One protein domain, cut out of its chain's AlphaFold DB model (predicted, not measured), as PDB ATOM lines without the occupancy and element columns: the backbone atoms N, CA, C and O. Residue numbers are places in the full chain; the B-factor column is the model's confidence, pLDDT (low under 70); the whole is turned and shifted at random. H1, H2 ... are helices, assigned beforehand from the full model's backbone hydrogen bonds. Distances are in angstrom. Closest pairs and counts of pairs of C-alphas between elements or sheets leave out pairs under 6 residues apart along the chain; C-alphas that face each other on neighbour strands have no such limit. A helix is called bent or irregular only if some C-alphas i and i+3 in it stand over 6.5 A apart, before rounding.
ATOM      1  N   ASP A 323     -17.339  29.362 -23.753       62.22
ATOM      2  CA  ASP A 323     -17.079  30.788 -24.003       62.22
ATOM      3  C   ASP A 323     -18.329  31.548 -24.460       62.22
ATOM      4  O   ASP A 323     -18.532  32.709 -24.108       62.22
ATOM      5  N   ALA A 324     -19.208  30.890 -25.218       67.62
ATOM      6  CA  ALA A 324     -20.477  31.475 -25.644       67.62
ATOM      7  C   ALA A 324     -21.566  31.434 -24.553       67.62
ATOM      8  O   ALA A 324     -22.651  31.999 -24.733       67.62
ATOM      9  N   SER A 325     -21.322  30.731 -23.443       75.06
ATOM     10  CA  SER A 325     -22.322  30.510 -22.402       75.06
ATOM     11  C   SER A 325     -22.370  31.647 -21.382       75.06
ATOM     12  O   SER A 325     -21.390  32.342 -21.129       75.06
ATOM     13  N   TRP A 326     -23.546  31.852 -20.787       80.62
ATOM     14  CA  TRP A 326     -23.705  32.833 -19.717       80.62
ATOM     15  C   TRP A 326     -22.990  32.355 -18.458       80.62
ATOM     16  O   TRP A 326     -23.271  31.268 -17.951       80.62
ATOM     17  N   ASP A 327     -22.130  33.209 -17.915       83.06
ATOM     18  CA  ASP A 327     -21.440  32.975 -16.653       83.06
ATOM     19  C   ASP A 327     -22.061  33.774 -15.492       83.06
ATOM     20  O   ASP A 327     -23.035  34.522 -15.638       83.06
ATOM     21  N   VAL A 328     -21.500  33.603 -14.291       83.44
ATOM     22  CA  VAL A 328     -21.978  34.298 -13.089       83.44
ATOM     23  C   VAL A 328     -21.852  35.821 -13.207       83.44
ATOM     24  O   VAL A 328     -22.690  36.540 -12.663       83.44
ATOM     25  N   LEU A 329     -20.847  36.322 -13.931       83.44
ATOM     26  CA  LEU A 329     -20.634  37.756 -14.101       83.44
ATOM     27  C   LEU A 329     -21.736  38.350 -14.981       83.44
ATOM     28  O   LEU A 329     -22.379  39.318 -14.582       83.44
ATOM     29  N   SER A 330     -22.045  37.686 -16.093       84.31
ATOM     30  CA  SER A 330     -23.136  38.028 -17.009       84.31
ATOM     31  C   SER A 330     -24.477  38.112 -16.274       84.31
ATOM     32  O   SER A 330     -25.241  39.067 -16.433       84.31
ATOM     33  N   VAL A 331     -24.760  37.140 -15.399       86.81
ATOM     34  CA  VAL A 331     -25.977  37.140 -14.573       86.81
ATOM     35  C   VAL A 331     -25.987  38.318 -13.595       86.81
ATOM     36  O   VAL A 331     -27.005  39.001 -13.468       86.81
ATOM     37  N   LEU A 332     -24.872  38.584 -12.909       87.12
ATOM     38  CA  LEU A 332     -24.767  39.686 -11.950       87.12
ATOM     39  C   LEU A 332     -24.913  41.055 -12.621       87.12
ATOM     40  O   LEU A 332     -25.608  41.921 -12.086       87.12
ATOM     41  N   GLU A 333     -24.322  41.246 -13.797       83.12
ATOM     42  CA  GLU A 333     -24.453  42.475 -14.580       83.12
ATOM     43  C   GLU A 333     -25.909  42.741 -14.967       83.12
ATOM     44  O   GLU A 333     -26.414  43.849 -14.766       83.12
ATOM     45  N   VAL A 334     -26.628  41.714 -15.433       89.25
ATOM     46  CA  VAL A 334     -28.055  41.826 -15.766       89.25
ATOM     47  C   VAL A 334     -28.901  42.110 -14.525       89.25
ATOM     48  O   VAL A 334     -29.805  42.949 -14.583       89.25
ATOM     49  N   LEU A 335     -28.608  41.477 -13.385       89.00
ATOM     50  CA  LEU A 335     -29.304  41.750 -12.124       89.00
ATOM     51  C   LEU A 335     -29.086  43.191 -11.651       89.00
ATOM     52  O   LEU A 335     -30.042  43.844 -11.224       89.00
ATOM     53  N   VAL A 336     -27.864  43.714 -11.759       89.00
ATOM     54  CA  VAL A 336     -27.562  45.108 -11.407       89.00
ATOM     55  C   VAL A 336     -28.225  46.079 -12.377       89.00
ATOM     56  O   VAL A 336     -28.847  47.043 -11.927       89.00
ATOM     57  N   ALA A 337     -28.176  45.818 -13.683       89.00
ATOM     58  CA  ALA A 337     -28.871  46.630 -14.678       89.00
ATOM     59  C   ALA A 337     -30.389  46.654 -14.420       89.00
ATOM     60  O   ALA A 337     -31.006  47.722 -14.430       89.00
ATOM     61  N   GLY A 338     -30.979  45.499 -14.101       90.38
ATOM     62  CA  GLY A 338     -32.383  45.374 -13.711       90.38
ATOM     63  C   GLY A 338     -32.713  46.159 -12.440       90.38
ATOM     64  O   GLY A 338     -33.681  46.920 -12.421       90.38
ATOM     65  N   LEU A 339     -31.885  46.048 -11.397       88.56
ATOM     66  CA  LEU A 339     -32.043  46.811 -10.156       88.56
ATOM     67  C   LEU A 339     -31.984  48.324 -10.413       88.56
ATOM     68  O   LEU A 339     -32.835  49.063  -9.918       88.56
ATOM     69  N   LEU A 340     -31.024  48.791 -11.213       89.31
ATOM     70  CA  LEU A 340     -30.885  50.204 -11.573       89.31
ATOM     71  C   LEU A 340     -32.076  50.709 -12.393       89.31
ATOM     72  O   LEU A 340     -32.551  51.823 -12.160       89.31
ATOM     73  N   ALA A 341     -32.602  49.894 -13.307       90.56
ATOM     74  CA  ALA A 341     -33.807  50.219 -14.062       90.56
ATOM     75  C   ALA A 341     -35.035  50.327 -13.144       90.56
ATOM     76  O   ALA A 341     -35.792  51.292 -13.249       90.56
ATOM     77  N   ILE A 342     -35.199  49.399 -12.191       90.25
ATOM     78  CA  ILE A 342     -36.274  49.439 -11.187       90.25
ATOM     79  C   ILE A 342     -36.149  50.686 -10.312       90.25
ATOM     80  O   ILE A 342     -37.127  51.411 -10.144       90.25
ATOM     81  N   LEU A 343     -34.958  50.974  -9.782       87.56
ATOM     82  CA  LEU A 343     -34.721  52.160  -8.956       87.56
ATOM     83  C   LEU A 343     -35.034  53.445  -9.728       87.56
ATOM     84  O   LEU A 343     -35.692  54.341  -9.200       87.56
ATOM     85  N   THR A 344     -34.638  53.505 -10.997       87.75
ATOM     86  CA  THR A 344     -34.920  54.642 -11.879       87.75
ATOM     87  C   THR A 344     -36.422  54.778 -12.143       87.75
ATOM     88  O   THR A 344     -36.971  55.875 -12.030       87.75
ATOM     89  N   ALA A 345     -37.120  53.676 -12.426       88.88
ATOM     90  CA  ALA A 345     -38.569  53.662 -12.593       88.88
ATOM     91  C   ALA A 345     -39.289  54.119 -11.314       88.88
ATOM     92  O   ALA A 345     -40.178  54.960 -11.389       88.88
ATOM     93  N   VAL A 346     -38.872  53.650 -10.132       88.19
ATOM     94  CA  VAL A 346     -39.418  54.091  -8.837       88.19
ATOM     95  C   VAL A 346     -39.229  55.596  -8.652       88.19
ATOM     96  O   VAL A 346     -40.179  56.297  -8.310       88.19
ATOM     97  N   VAL A 347     -38.032  56.117  -8.930       88.94
ATOM     98  CA  VAL A 347     -37.732  57.548  -8.801       88.94
ATOM     99  C   VAL A 347     -38.587  58.404  -9.749       88.94
ATOM    100  O   VAL A 347     -39.036  59.483  -9.357       88.94
ATOM    101  N   LEU A 348     -38.842  57.932 -10.973       89.06
ATOM    102  CA  LEU A 348     -39.625  58.664 -11.975       89.06
ATOM    103  C   LEU A 348     -41.143  58.544 -11.773       89.06
ATOM    104  O   LEU A 348     -41.864  59.516 -12.012       89.06
ATOM    105  N   LEU A 349     -41.629  57.375 -11.348       89.75
ATOM    106  CA  LEU A 349     -43.057  57.051 -11.274       89.75
ATOM    107  C   LEU A 349     -43.678  57.368  -9.908       89.75
ATOM    108  O   LEU A 349     -44.869  57.673  -9.849       89.75
ATOM    109  N   VAL A 350     -42.909  57.336  -8.813       91.81
ATOM    110  CA  VAL A 350     -43.422  57.633  -7.466       91.81
ATOM    111  C   VAL A 350     -43.371  59.147  -7.207       91.81
ATOM    112  O   VAL A 350     -42.277  59.711  -7.110       91.81
ATOM    113  N   PRO A 351     -44.516  59.838  -7.014       85.12
ATOM    114  CA  PRO A 351     -44.552  61.302  -6.884       85.12
ATOM    115  C   PRO A 351     -43.707  61.850  -5.726       85.12
ATOM    116  O   PRO A 351     -43.090  62.908  -5.851       85.12
ATOM    117  N   ALA A 352     -43.644  61.114  -4.612       86.19
ATOM    118  CA  ALA A 352     -42.831  61.477  -3.452       86.19
ATOM    119  C   ALA A 352     -41.323  61.452  -3.763       86.19
ATOM    120  O   ALA A 352     -40.601  62.361  -3.360       86.19
ATOM    121  N   CYS A 353     -40.855  60.458  -4.525       83.19
ATOM    122  CA  CYS A 353     -39.457  60.341  -4.945       83.19
ATOM    123  C   CYS A 353     -39.107  61.349  -6.044       83.19
ATOM    124  O   CYS A 353     -38.030  61.944  -6.013       83.19
ATOM    125  N   ARG A 354     -40.041  61.624  -6.961       83.19
ATOM    126  CA  ARG A 354     -39.852  62.588  -8.052       83.19
ATOM    127  C   ARG A 354     -39.542  64.001  -7.550       83.19
ATOM    128  O   ARG A 354     -38.792  64.730  -8.196       83.19
ATOM    129  N   ARG A 355     -40.052  64.376  -6.370       86.25
ATOM    130  CA  ARG A 355     -39.737  65.658  -5.715       86.25
ATOM    131  C   ARG A 355     -38.248  65.803  -5.359       86.25
ATOM    132  O   ARG A 355     -37.751  66.923  -5.342       86.25
ATOM    133  N   ASN A 356     -37.542  64.689  -5.147       90.81
ATOM    134  CA  ASN A 356     -36.119  64.636  -4.793       90.81
ATOM    135  C   ASN A 356     -35.235  64.111  -5.943       90.81
ATOM    136  O   ASN A 356     -34.103  63.692  -5.709       90.81
ATOM    137  N   LEU A 357     -35.727  64.140  -7.190       88.19
ATOM    138  CA  LEU A 357     -35.025  63.613  -8.370       88.19
ATOM    139  C   LEU A 357     -33.595  64.154  -8.509       88.19
ATOM    140  O   LEU A 357     -32.675  63.397  -8.801       88.19
ATOM    141  N   VAL A 358     -33.406  65.453  -8.259       88.12
ATOM    142  CA  VAL A 358     -32.090  66.105  -8.333       88.12
ATOM    143  C   VAL A 358     -31.114  65.480  -7.330       88.12
ATOM    144  O   VAL A 358     -29.987  65.167  -7.696       88.12
ATOM    145  N   SER A 359     -31.550  65.220  -6.093       91.69
ATOM    146  CA  SER A 359     -30.724  64.562  -5.070       91.69
ATOM    147  C   SER A 359     -30.334  63.139  -5.476       91.69
ATOM    148  O   SER A 359     -29.181  62.751  -5.300       91.69
ATOM    149  N   TYR A 360     -31.261  62.377  -6.065       89.69
ATOM    150  CA  TYR A 360     -30.960  61.034  -6.568       89.69
ATOM    151  C   TYR A 360     -29.972  61.061  -7.734       89.69
ATOM    152  O   TYR A 360     -29.083  60.218  -7.779       89.69
ATOM    153  N   LEU A 361     -30.062  62.048  -8.629       89.44
ATOM    154  CA  LEU A 361     -29.126  62.193  -9.745       89.44
ATOM    155  C   LEU A 361     -27.690  62.470  -9.270       89.44
ATOM    156  O   LEU A 361     -26.752  61.953  -9.865       89.44
ATOM    157  N   PHE A 362     -27.506  63.226  -8.181       92.00
ATOM    158  CA  PHE A 362     -26.176  63.459  -7.598       92.00
ATOM    159  C   PHE A 362     -25.586  62.219  -6.909       92.00
ATOM    160  O   PHE A 362     -24.370  62.044  -6.900       92.00
ATOM    161  N   ILE A 363     -26.432  61.357  -6.338       92.94
ATOM    162  CA  ILE A 363     -26.001  60.138  -5.629       92.94
ATOM    163  C   ILE A 363     -25.874  58.938  -6.586       92.94
ATOM    164  O   ILE A 363     -25.147  57.991  -6.293       92.94
ATOM    165  N   ALA A 364     -26.535  58.968  -7.744       89.69
ATOM    166  CA  ALA A 364     -26.539  57.855  -8.688       89.69
ATOM    167  C   ALA A 364     -25.135  57.478  -9.207       89.69
ATOM    168  O   ALA A 364     -24.810  56.295  -9.112       89.69
ATOM    169  N   PRO A 365     -24.265  58.403  -9.677       92.56
ATOM    170  CA  PRO A 365     -22.936  58.037 -10.167       92.56
ATOM    171  C   PRO A 365     -22.085  57.254  -9.152       92.56
ATOM    172  O   PRO A 365     -21.633  56.164  -9.504       92.56
ATOM    173  N   PRO A 366     -21.897  57.704  -7.889       93.56
ATOM    174  CA  PRO A 366     -21.114  56.929  -6.930       93.56
ATOM    175  C   PRO A 366     -21.774  55.593  -6.565       93.56
ATOM    176  O   PRO A 366     -21.066  54.603  -6.407       93.56
ATOM    177  N   VAL A 367     -23.109  55.520  -6.479       91.00
ATOM    178  CA  VAL A 367     -23.818  54.256  -6.203       91.00
ATOM    179  C   VAL A 367     -23.630  53.249  -7.336       91.00
ATOM    180  O   VAL A 367     -23.345  52.084  -7.067       91.00
ATOM    181  N   VAL A 368     -23.751  53.685  -8.590       89.31
ATOM    182  CA  VAL A 368     -23.523  52.832  -9.764       89.31
ATOM    183  C   VAL A 368     -22.085  52.319  -9.772       89.31
ATOM    184  O   VAL A 368     -21.879  51.119  -9.934       89.31
ATOM    185  N   CYS A 369     -21.098  53.184  -9.511       91.38
ATOM    186  CA  CYS A 369     -19.703  52.762  -9.403       91.38
ATOM    187  C   CYS A 369     -19.495  51.723  -8.291       91.38
ATOM    188  O   CYS A 369     -18.824  50.721  -8.513       91.38
ATOM    189  N   VAL A 370     -20.092  51.916  -7.110       92.00
ATOM    190  CA  VAL A 370     -20.000  50.940  -6.010       92.00
ATOM    191  C   VAL A 370     -20.646  49.610  -6.395       92.00
ATOM    192  O   VAL A 370     -20.076  48.554  -6.135       92.00
ATOM    193  N   LEU A 371     -21.813  49.627  -7.039       89.06
ATOM    194  CA  LEU A 371     -22.473  48.397  -7.470       89.06
ATOM    195  C   LEU A 371     -21.620  47.632  -8.491       89.06
ATOM    196  O   LEU A 371     -21.371  46.446  -8.297       89.06
ATOM    197  N   LEU A 372     -21.135  48.316  -9.528       87.56
ATOM    198  CA  LEU A 372     -20.396  47.696 -10.630       87.56
ATOM    199  C   LEU A 372     -18.978  47.264 -10.250       87.56
ATOM    200  O   LEU A 372     -18.556  46.186 -10.643       87.56
ATOM    201  N   PHE A 373     -18.242  48.076  -9.488       89.25
ATOM    202  CA  PHE A 373     -16.818  47.830  -9.222       89.25
ATOM    203  C   PHE A 373     -16.532  47.239  -7.840       89.25
ATOM    204  O   PHE A 373     -15.415  46.790  -7.600       89.25
ATOM    205  N   VAL A 374     -17.509  47.221  -6.929       90.75
ATOM    206  CA  VAL A 374     -17.333  46.649  -5.582       90.75
ATOM    207  C   VAL A 374     -18.287  45.485  -5.358       90.75
ATOM    208  O   VAL A 374     -17.842  44.379  -5.068       90.75
ATOM    209  N   VAL A 375     -19.597  45.699  -5.509       90.44
ATOM    210  CA  VAL A 375     -20.599  44.679  -5.153       90.44
ATOM    211  C   VAL A 375     -20.597  43.511  -6.137       90.44
ATOM    212  O   VAL A 375     -20.613  42.364  -5.691       90.44
ATOM    213  N   VAL A 376     -20.549  43.770  -7.448       89.56
ATOM    214  CA  VAL A 376     -20.519  42.708  -8.469       89.56
ATOM    215  C   VAL A 376     -19.260  41.838  -8.345       89.56
ATOM    216  O   VAL A 376     -19.429  40.633  -8.151       89.56
ATOM    217  N   PRO A 377     -18.022  42.382  -8.340       90.88
ATOM    218  CA  PRO A 377     -16.819  41.560  -8.217       90.88
ATOM    219  C   PRO A 377     -16.740  40.823  -6.881       90.88
ATOM    220  O   PRO A 377     -16.350  39.661  -6.858       90.88
ATOM    221  N   ALA A 378     -17.164  41.446  -5.773       93.25
ATOM    222  CA  ALA A 378     -17.231  40.760  -4.486       93.25
ATOM    223  C   ALA A 378     -18.211  39.580  -4.549       93.25
ATOM    224  O   ALA A 378     -17.862  38.458  -4.208       93.25
ATOM    225  N   THR A 379     -19.425  39.788  -5.056       92.62
ATOM    226  CA  THR A 379     -20.420  38.708  -5.149       92.62
ATOM    227  C   THR A 379     -19.950  37.580  -6.073       92.62
ATOM    228  O   THR A 379     -20.121  36.408  -5.738       92.62
ATOM    229  N   ALA A 380     -19.299  37.911  -7.192       90.81
ATOM    230  CA  ALA A 380     -18.672  36.929  -8.070       90.81
ATOM    231  C   ALA A 380     -17.551  36.161  -7.349       90.81
ATOM    232  O   ALA A 380     -17.502  34.939  -7.432       90.81
ATOM    233  N   ALA A 381     -16.704  36.843  -6.573       92.75
ATOM    234  CA  ALA A 381     -15.672  36.203  -5.761       92.75
ATOM    235  C   ALA A 381     -16.265  35.278  -4.680       92.75
ATOM    236  O   ALA A 381     -15.694  34.227  -4.404       92.75
ATOM    237  N   LEU A 382     -17.418  35.620  -4.091       95.25
ATOM    238  CA  LEU A 382     -18.116  34.748  -3.134       95.25
ATOM    239  C   LEU A 382     -18.654  33.486  -3.802       95.25
ATOM    240  O   LEU A 382     -18.639  32.412  -3.214       95.25
ATOM    241  N   TYR A 383     -19.161  33.610  -5.028       94.00
ATOM    242  CA  TYR A 383     -19.517  32.435  -5.812       94.00
ATOM    243  C   TYR A 383     -18.265  31.601  -6.100       94.00
ATOM    244  O   TYR A 383     -18.253  30.399  -5.840       94.00
ATOM    245  N   LEU A 384     -17.184  32.254  -6.538       91.62
ATOM    246  CA  LEU A 384     -15.924  31.592  -6.848       91.62
ATOM    247  C   LEU A 384     -15.330  30.851  -5.650       91.62
ATOM    248  O   LEU A 384     -14.804  29.758  -5.835       91.62
ATOM    249  N   SER A 385     -15.473  31.376  -4.431       95.94
ATOM    250  CA  SER A 385     -14.978  30.725  -3.213       95.94
ATOM    251  C   SER A 385     -15.646  29.384  -2.894       95.94
ATOM    252  O   SER A 385     -15.121  28.610  -2.094       95.94
ATOM    253  N   LEU A 386     -16.790  29.099  -3.522       95.50
ATOM    254  CA  LEU A 386     -17.528  27.837  -3.429       95.50
ATOM    255  C   LEU A 386     -17.365  26.971  -4.685       95.50
ATOM    256  O   LEU A 386     -18.003  25.921  -4.818       95.50
ATOM    257  N   THR A 387     -16.512  27.401  -5.615       89.94
ATOM    258  CA  THR A 387     -16.233  26.703  -6.868       89.94
ATOM    259  C   THR A 387     -14.756  26.390  -7.022       89.94
ATOM    260  O   THR A 387     -13.883  27.038  -6.454       89.94
ATOM    261  N   GLU A 388     -14.455  25.380  -7.814       82.38
ATOM    262  CA  GLU A 388     -13.125  25.134  -8.332       82.38
ATOM    263  C   GLU A 388     -13.013  25.807  -9.697       82.38
ATOM    264  O   GLU A 388     -13.776  25.502 -10.616       82.38
ATOM    265  N   TYR A 389     -12.108  26.780  -9.785       75.88
ATOM    266  CA  TYR A 389     -11.946  27.628 -10.955       75.88
ATOM    267  C   TYR A 389     -10.483  28.021 -11.133       75.88
ATOM    268  O   TYR A 389      -9.817  28.403 -10.164       75.88
ATOM    269  N   MET A 390     -10.040  27.955 -12.386       66.12
ATOM    270  CA  MET A 390      -8.720  28.359 -12.842       66.12
ATOM    271  C   MET A 390      -8.886  29.536 -13.806       66.12
ATOM    272  O   MET A 390      -9.604  29.401 -14.795       66.12
ATOM    273  N   PRO A 391      -8.242  30.685 -13.554       62.12
ATOM    274  CA  PRO A 391      -8.531  31.935 -14.254       62.12
ATOM    275  C   PRO A 391      -8.105  31.954 -15.728       62.12
ATOM    276  O   PRO A 391      -8.453  32.892 -16.434       62.12
ATOM    277  N   VAL A 392      -7.371  30.939 -16.201       55.91
ATOM    278  CA  VAL A 392      -7.005  30.777 -17.621       55.91
ATOM    279  C   VAL A 392      -8.102  30.107 -18.456       55.91
ATOM    280  O   VAL A 392      -7.947  29.965 -19.664       55.91
ATOM    281  N   LEU A 393      -9.188  29.659 -17.820       58.00
ATOM    282  CA  LEU A 393     -10.346  29.063 -18.480       58.00
ATOM    283  C   LEU A 393     -11.551  30.006 -18.419       58.00
ATOM    284  O   LEU A 393     -11.605  30.864 -17.538       58.00
ATOM    285  N   PRO A 394     -12.551  29.825 -19.297       63.72
ATOM    286  CA  PRO A 394     -13.770  30.626 -19.257       63.72
ATOM    287  C   PRO A 394     -14.475  30.480 -17.906       63.72
ATOM    288  O   PRO A 394     -14.546  29.376 -17.363       63.72
ATOM    289  N   LEU A 395     -15.050  31.553 -17.362       71.94
ATOM    290  CA  LEU A 395     -15.683  31.540 -16.033       71.94
ATOM    291  C   LEU A 395     -16.854  30.544 -15.932       71.94
ATOM    292  O   LEU A 395     -17.134  30.011 -14.858       71.94
ATOM    293  N   ALA A 396     -17.486  30.225 -17.062       74.00
ATOM    294  CA  ALA A 396     -18.494  29.176 -17.182       74.00
ATOM    295  C   ALA A 396     -17.993  27.770 -16.786       74.00
ATOM    296  O   ALA A 396     -18.794  26.888 -16.483       74.00
ATOM    297  N   THR A 397     -16.674  27.554 -16.752       70.31
ATOM    298  CA  THR A 397     -16.050  26.295 -16.316       70.31
ATOM    299  C   THR A 397     -16.009  26.110 -14.803       70.31
ATOM    300  O   THR A 397     -15.681  25.017 -14.336       70.31
ATOM    301  N   ALA A 398     -16.336  27.148 -14.025       80.50
ATOM    302  CA  ALA A 398     -16.295  27.104 -12.571       80.50
ATOM    303  C   ALA A 398     -17.204  25.991 -12.022       80.50
ATOM    304  O   ALA A 398     -18.435  26.058 -12.102       80.50
ATOM    305  N   ARG A 399     -16.596  24.958 -11.429       82.31
ATOM    306  CA  ARG A 399     -17.317  23.789 -10.915       82.31
ATOM    307  C   ARG A 399     -17.704  24.001  -9.464       82.31
ATOM    308  O   ARG A 399     -16.840  24.228  -8.628       82.31
ATOM    309  N   TRP A 400     -18.978  23.846  -9.126       90.19
ATOM    310  CA  TRP A 400     -19.423  23.928  -7.735       90.19
ATOM    311  C   TRP A 400     -18.814  22.814  -6.871       90.19
ATOM    312  O   TRP A 400     -19.038  21.631  -7.126       90.19
ATOM    313  N   VAL A 401     -18.082  23.198  -5.823       90.75
ATOM    314  CA  VAL A 401     -17.498  22.287  -4.820       90.75
ATOM    315  C   VAL A 401     -18.040  22.544  -3.410       90.75
ATOM    316  O   VAL A 401     -17.723  21.817  -2.470       90.75
ATOM    317  N   GLY A 402     -18.895  23.558  -3.243       93.44
ATOM    318  CA  GLY A 402     -19.477  23.917  -1.954       93.44
ATOM    319  C   GLY A 402     -18.405  24.388  -0.957       93.44
ATOM    320  O   GLY A 402     -17.492  25.113  -1.345       93.44
TER     321      GLY A 402
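Overview. This is residues 323 to 402 of the 651 residues of the protein "Extracellular solute-binding protein" of Candidatus Omnitrophica bacterium (UniProt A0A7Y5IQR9). Two long helices, H3 and H1, stand side by side and run opposite ways, joined at one end by a tight turn that holds the very short helix H2; at the other end, residues 385 to 402 form a loop that folds back on itself. H3 has a kink along its way, and the whole has the outline of a rod, with spans of 49 by 21 by 20 A. The printed part has 80 residues with three named helices, in the order H1, H2, H3, and no named strand, and its class is all helix. It is loose, with a radius of gyration of the C-alphas of 16.6 A.

Arrangement. Begin with the longest helix, H3, residues 357 to 384, and look near residue 364 for its kink of 39 degrees. H3 is irregular, but only just: C-alphas 362 and 365 are 6.8 A apart, against about 5 A in a regular helix, and its line is a rough one. Then find H1, residues 328 to 349, which touches H3 with 15 pairs of C-alphas within 8 A. Their closest C-alphas are those of Leu 332 and Val 376, 6.3 A apart. The two run opposite ways at a shallow tilt of 20 degrees. H2, residues 351 to 354, touches H1 only at the corner by their link, and H1 touches H2 with residues 346 to 348 alone; the closest C-alphas are those of Val 347 and Cys 353, 5.1 A apart. H2 and H3 meet only through their link. In H1 every O i to N i+4 pair is within hydrogen-bond range, in H3 20 of 24 are, and H2 is too short for such a pair.

Along the chain. Find C-alpha 357 at (-35.025, 63.613, -8.370); from there H3 runs 37.3 A to C-alpha 384 at (-15.924, 31.592, -6.848). H1 begins at C-alpha 328, at (-21.978, 34.298, -13.089), and covers 31.1 A to C-alpha 349. H2 measures 5.0 A from C-alpha 351 to C-alpha 354.

Size, cuts and confidence. The C-alphas farthest apart are those of Pro 351 and Val 392, at 49.6 A. The printed part has no cut, and the links from H1 to H2 and from H2 to H3 are tight. After H3, look at residues 385 to 402, 18 residues with no named element, where residues 387 to 388 pair antiparallel with residues 399 to 400. The mean pLDDT of the printed part is 85.7, and it is under 70 at residues 323 to 324 and 390 to 394.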